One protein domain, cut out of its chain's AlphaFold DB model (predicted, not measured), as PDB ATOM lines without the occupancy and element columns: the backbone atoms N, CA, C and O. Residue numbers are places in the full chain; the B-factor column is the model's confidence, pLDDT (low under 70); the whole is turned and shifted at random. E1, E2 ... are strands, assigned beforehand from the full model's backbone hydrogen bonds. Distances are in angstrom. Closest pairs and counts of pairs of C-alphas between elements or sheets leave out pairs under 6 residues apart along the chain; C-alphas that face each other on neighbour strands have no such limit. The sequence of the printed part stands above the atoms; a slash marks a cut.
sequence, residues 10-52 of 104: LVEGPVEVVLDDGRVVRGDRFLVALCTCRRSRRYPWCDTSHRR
ATOM      1  N   LEU A  10     -25.356 -15.785  21.181       94.56
ATOM      2  CA  LEU A  10     -24.653 -14.814  20.343       94.56
ATOM      3  C   LEU A  10     -25.648 -13.784  19.808       94.56
ATOM      4  O   LEU A  10     -26.686 -14.155  19.265       94.56
ATOM      5  N   VAL A  11     -25.321 -12.505  19.971       95.12
ATOM      6  CA  VAL A  11     -26.139 -11.374  19.526       95.12
ATOM      7  C   VAL A  11     -25.267 -10.426  18.716       95.12
ATOM      8  O   VAL A  11     -24.163 -10.092  19.142       95.12
ATOM      9  N   GLU A  12     -25.738 -10.028  17.539       95.69
ATOM     10  CA  GLU A  12     -25.037  -9.080  16.674       95.69
ATOM     11  C   GLU A  12     -25.148  -7.642  17.193       95.69
ATOM     12  O   GLU A  12     -26.196  -7.216  17.677       95.69
ATOM     13  N   GLY A  13     -24.060  -6.896  17.011       81.62
ATOM     14  CA  GLY A  13     -23.956  -5.459  17.237       81.62
ATOM     15  C   GLY A  13     -23.942  -5.035  18.703       81.62
ATOM     16  O   GLY A  13     -24.168  -5.855  19.591       81.62
ATOM     17  N   PRO A  14     -23.667  -3.744  18.971       94.00
ATOM     18  CA  PRO A  14     -23.698  -3.228  20.325       94.00
ATOM     19  C   PRO A  14     -25.052  -3.500  20.983       94.00
ATOM     20  O   PRO A  14     -26.098  -3.219  20.399       94.00
ATOM     21  N   VAL A  15     -25.029  -4.031  22.202       96.25
ATOM     22  CA  VAL A  15     -26.240  -4.388  22.949       96.25
ATOM     23  C   VAL A  15     -26.296  -3.659  24.277       96.25
ATOM     24  O   VAL A  15     -25.279  -3.473  24.951       96.25
ATOM     25  N   GLU A  16     -27.510  -3.324  24.694       97.44
ATOM     26  CA  GLU A  16     -27.811  -2.920  26.062       97.44
ATOM     27  C   GLU A  16     -28.579  -4.050  26.738       97.44
ATOM     28  O   GLU A  16     -29.588  -4.529  26.220       97.44
ATOM     29  N   VAL A  17     -28.090  -4.502  27.889       95.81
ATOM     30  CA  VAL A  17     -28.729  -5.560  28.670       95.81
ATOM     31  C   VAL A  17     -29.259  -4.955  29.955       95.81
ATOM     32  O   VAL A  17     -28.488  -4.408  30.745       95.81
ATOM     33  N   VAL A  18     -30.567  -5.085  30.161       96.75
ATOM     34  CA  VAL A  18     -31.235  -4.751  31.421       96.75
ATOM     35  C   VAL A  18     -31.220  -5.990  32.310       96.75
ATOM     36  O   VAL A  18     -31.701  -7.054  31.917       96.75
ATOM     37  N   LEU A  19     -30.621  -5.860  33.488       93.12
ATOM     38  CA  LEU A  19     -30.567  -6.908  34.499       93.12
ATOM     39  C   LEU A  19     -31.850  -6.931  35.343       93.12
ATOM     40  O   LEU A  19     -32.669  -6.014  35.303       93.12
ATOM     41  N   ASP A  20     -32.014  -7.993  36.125       89.94
ATOM     42  CA  ASP A  20     -33.131  -8.171  37.058       89.94
ATOM     43  C   ASP A  20     -33.148  -7.128  38.186       89.94
ATOM     44  O   ASP A  20     -34.215  -6.742  38.654       89.94
ATOM     45  N   ASP A  21     -31.978  -6.620  38.569       90.25
ATOM     46  CA  ASP A  21     -31.818  -5.498  39.500       90.25
ATOM     47  C   ASP A  21     -32.042  -4.110  38.863       90.25
ATOM     48  O   ASP A  21     -31.877  -3.085  39.526       90.25
ATOM     49  N   GLY A  22     -32.412  -4.059  37.578       94.44
ATOM     50  CA  GLY A  22     -32.658  -2.826  36.832       94.44
ATOM     51  C   GLY A  22     -31.398  -2.121  36.322       94.44
ATOM     52  O   GLY A  22     -31.515  -1.095  35.648       94.44
ATOM     53  N   ARG A  23     -30.190  -2.641  36.586       94.69
ATOM     54  CA  ARG A  23     -28.963  -2.073  36.008       94.69
ATOM     55  C   ARG A  23     -28.901  -2.328  34.506       94.69
ATOM     56  O   ARG A  23     -29.260  -3.401  34.025       94.69
ATOM     57  N   VAL A  24     -28.366  -1.349  33.781       97.00
ATOM     58  CA  VAL A  24     -28.103  -1.446  32.343       97.00
ATOM     59  C   VAL A  24     -26.605  -1.567  32.115       97.00
ATOM     60  O   VAL A  24     -25.831  -0.726  32.575       97.00
ATOM     61  N   VAL A  25     -26.192  -2.599  31.386       96.50
ATOM     62  CA  VAL A  25     -24.799  -2.789  30.965       96.50
ATOM     63  C   VAL A  25     -24.711  -2.850  29.445       96.50
ATOM     64  O   VAL A  25     -25.564  -3.445  28.786       96.50
ATOM     65  N   ARG A  26     -23.676  -2.220  28.885       97.06
ATOM     66  CA  ARG A  26     -23.466  -2.111  27.437       97.06
ATOM     67  C   ARG A  26     -22.345  -3.029  26.967       97.06
ATOM     68  O   ARG A  26     -21.305  -3.111  27.616       97.06
ATOM     69  N   GLY A  27     -22.564  -3.692  25.838       95.06
ATOM     70  CA  GLY A  27     -21.521  -4.326  25.038       95.06
ATOM     71  C   GLY A  27     -21.365  -3.547  23.738       95.06
ATOM     72  O   GLY A  27     -22.354  -3.305  23.065       95.06
ATOM     73  N   ASP A  28     -20.148  -3.145  23.392       95.12
ATOM     74  CA  ASP A  28     -19.814  -2.323  22.216       95.12
ATOM     75  C   ASP A  28     -19.299  -3.144  21.020       95.12
ATOM     76  O   ASP A  28     -18.968  -2.610  19.962       95.12
ATOM     77  N   ARG A  29     -19.219  -4.467  21.183       94.12
ATOM     78  CA  ARG A  29     -18.690  -5.385  20.175       94.12
ATOM     79  C   ARG A  29     -19.747  -5.675  19.114       94.12
ATOM     80  O   ARG A  29     -20.929  -5.778  19.411       94.12
ATOM     81  N   PHE A  30     -19.296  -5.919  17.885       94.12
ATOM     82  CA  PHE A  30     -20.161  -6.321  16.767       94.12
ATOM     83  C   PHE A  30     -20.780  -7.716  16.923       94.12
ATOM     84  O   PHE A  30     -21.692  -8.070  16.187       94.12
ATOM     85  N   LEU A  31     -20.281  -8.514  17.865       96.38
ATOM     86  CA  LEU A  31     -20.873  -9.781  18.262       96.38
ATOM     87  C   LEU A  31     -20.641  -9.962  19.763       96.38
ATOM     88  O   LEU A  31     -19.498  -9.962  20.229       96.38
ATOM     89  N   VAL A  32     -21.722 -10.109  20.520       96.12
ATOM     90  CA  VAL A  32     -21.711 -10.207  21.979       96.12
ATOM     91  C   VAL A  32     -22.215 -11.578  22.404       96.12
ATOM     92  O   VAL A  32     -23.251 -12.056  21.951       96.12
ATOM     93  N   ALA A  33     -21.472 -12.222  23.300       96.00
ATOM     94  CA  ALA A  33     -21.836 -13.509  23.873       96.00
ATOM     95  C   ALA A  33     -22.487 -13.309  25.248       96.00
ATOM     96  O   ALA A  33     -21.807 -12.948  26.214       96.00
ATOM     97  N   LEU A  34     -23.785 -13.587  25.356       95.06
ATOM     98  CA  LEU A  34     -24.546 -13.534  26.602       95.06
ATOM     99  C   LEU A  34     -24.490 -14.865  27.355       95.06
ATOM    100  O   LEU A  34     -24.556 -15.951  26.776       95.06
ATOM    101  N   CYS A  35     -24.371 -14.781  28.675       94.12
ATOM    102  CA  CYS A  35     -24.339 -15.935  29.557       94.12
ATOM    103  C   CYS A  35     -25.751 -16.493  29.789       94.12
ATOM    104  O   CYS A  35     -26.595 -15.841  30.396       94.12
ATOM    105  N   THR A  36     -25.969 -17.746  29.396       93.06
ATOM    106  CA  THR A  36     -27.206 -18.510  29.660       93.06
ATOM    107  C   THR A  36     -27.070 -19.441  30.872       93.06
ATOM    108  O   THR A  36     -28.059 -19.807  31.501       93.06
ATOM    109  N   CYS A  37     -25.839 -19.796  31.256       91.44
ATOM    110  CA  CYS A  37     -25.570 -20.772  32.316       91.44
ATOM    111  C   CYS A  37     -25.451 -20.184  33.735       91.44
ATOM    112  O   CYS A  37     -25.269 -20.951  34.675       91.44
ATOM    113  N   ARG A  38     -25.490 -18.850  33.898       91.06
ATOM    114  CA  ARG A  38     -25.337 -18.118  35.182       91.06
ATOM    115  C   ARG A  38     -24.029 -18.377  35.960       91.06
ATOM    116  O   ARG A  38     -23.888 -17.909  37.081       91.06
ATOM    117  N   ARG A  39     -23.044 -19.061  35.364       91.06
ATOM    118  CA  ARG A  39     -21.726 -19.336  35.977       91.06
ATOM    119  C   ARG A  39     -20.671 -18.251  35.725       91.06
ATOM    120  O   ARG A  39     -19.562 -18.360  36.237       91.06
ATOM    121  N   SER A  40     -20.980 -17.252  34.896       92.50
ATOM    122  CA  SER A  40     -20.031 -16.191  34.541       92.50
ATOM    123  C   SER A  40     -19.736 -15.281  35.726       92.50
ATOM    124  O   SER A  40     -20.656 -14.829  36.403       92.50
ATOM    125  N   ARG A  41     -18.460 -14.938  35.923       94.44
ATOM    126  CA  ARG A  41     -18.034 -13.934  36.914       94.44
ATOM    127  C   ARG A  41     -18.277 -12.499  36.451       94.44
ATOM    128  O   ARG A  41     -18.199 -11.576  37.251       94.44
ATOM    129  N   ARG A  42     -18.569 -12.318  35.164       94.31
ATOM    130  CA  ARG A  42     -18.844 -11.029  34.514       94.31
ATOM    131  C   ARG A  42     -20.244 -11.005  33.907       94.31
ATOM    132  O   ARG A  42     -20.434 -10.502  32.803       94.31
ATOM    133  N   TYR A  43     -21.205 -11.629  34.594       93.31
ATOM    134  CA  TYR A  43     -22.606 -11.627  34.180       93.31
ATOM    135  C   TYR A  43     -23.052 -10.188  33.843       93.31
ATOM    136  O   TYR A  43     -22.756  -9.284  34.627       93.31
ATOM    137  N   PRO A  44     -23.693  -9.948  32.683       95.12
ATOM    138  CA  PRO A  44     -24.336 -10.901  31.769       95.12
ATOM    139  C   PRO A  44     -23.444 -11.474  30.656       95.12
ATOM    140  O   PRO A  44     -23.916 -12.279  29.853       95.12
ATOM    141  N   TRP A  45     -22.162 -11.127  30.592       96.06
ATOM    142  CA  TRP A  45     -21.274 -11.542  29.503       96.06
ATOM    143  C   TRP A  45     -20.735 -12.957  29.701       96.06
ATOM    144  O   TRP A  45     -20.388 -13.359  30.809       96.06
ATOM    145  N   CYS A  46     -20.597 -13.732  28.629       95.00
ATOM    146  CA  CYS A  46     -19.951 -15.041  28.687       95.00
ATOM    147  C   CYS A  46     -18.436 -14.886  28.900       95.00
ATOM    148  O   CYS A  46     -17.785 -14.137  28.177       95.00
ATOM    149  N   ASP A  47     -17.870 -15.596  29.874       93.94
ATOM    150  CA  ASP A  47     -16.427 -15.689  30.173       93.94
ATOM    151  C   ASP A  47     -15.898 -17.120  30.016       93.94
ATOM    152  O   ASP A  47     -14.878 -17.498  30.586       93.94
ATOM    153  N   THR A  48     -16.623 -17.943  29.255       92.56
ATOM    154  CA  THR A  48     -16.327 -19.364  29.033       92.56
ATOM    155  C   THR A  48     -16.501 -20.269  30.261       92.56
ATOM    156  O   THR A  48     -16.281 -21.475  30.151       92.56
ATOM    157  N   SER A  49     -17.017 -19.761  31.392       90.62
ATOM    158  CA  SER A  49     -17.315 -20.575  32.587       90.62
ATOM    159  C   SER A  49     -18.284 -21.731  32.324       90.62
ATOM    160  O   SER A  49     -18.298 -22.698  33.084       90.62
ATOM    161  N   HIS A  50     -19.037 -21.695  31.217       90.56
ATOM    162  CA  HIS A  50     -19.865 -22.821  30.784       90.56
ATOM    163  C   HIS A  50     -19.052 -24.101  30.499       90.56
ATOM    164  O   HIS A  50     -19.565 -25.201  30.691       90.56
ATOM    165  N   ARG A  51     -17.775 -23.963  30.107       86.62
ATOM    166  CA  ARG A  51     -16.866 -25.076  29.780       86.62
ATOM    167  C   ARG A  51     -16.229 -25.739  30.995       86.62
ATOM    168  O   ARG A  51     -15.679 -26.831  30.866       86.62
ATOM    169  N   ARG A  52     -16.256 -25.093  32.167       80.56
ATOM    170  CA  ARG A  52     -15.670 -25.678  33.377       80.56
ATOM    171  C   ARG A  52     -16.454 -26.938  33.731       80.56
ATOM    172  O   ARG A  52     -17.623 -26.868  34.106       80.56
TER     173      ARG A  52
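This is residues 10 to 52 of the 104 residues of the protein "CDGSH iron-sulfur domain-containing protein" of Streptomyces sedi (UniProt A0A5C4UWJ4). Little regular structure makes a flat V: the hairpin E2 and E3 is one arm, E4 begins the other with E1 beside it near the corner, and the looped residues 35 to 52 first carry on from E4, then fold back toward the space between the arms and run out again to Arg 52. The printed part has 43 residues, no named helix and strands E1, E2, E3, E4 in that order, in two antiparallel pairs, E1 - E4 and E2 - E3. It is all strand, with 15 residues in named elements, and compact, with a radius of gyration of the C-alphas of 10.3 A and spans of 27 by 25 by 12 A.

E1, residues 10 to 12, begins at C-alpha 10 (-24.653, -14.814, 20.343) and is 6.8 A long. E2, residues 15 to 18, measures 9.8 A; E3, residues 24 to 27, 10.2 A. E4, residues 31 to 34, measures 9.9 A and ends at C-alpha 34 (-24.546, -13.534, 26.602).

E1 and E4 are antiparallel at 143 degrees, with N 11 and O 32 2.9 A apart, within hydrogen-bond range. In the hairpin E2 and E3, antiparallel at 158 degrees, N 17 and O 25 are 2.9 A apart, also within range. E1 and E3 are apart.

The C-alphas farthest apart, of Gly 22 and Arg 52, are 28.7 A apart. The printed part has no cut, and no printed residue is under 70 in pLDDT.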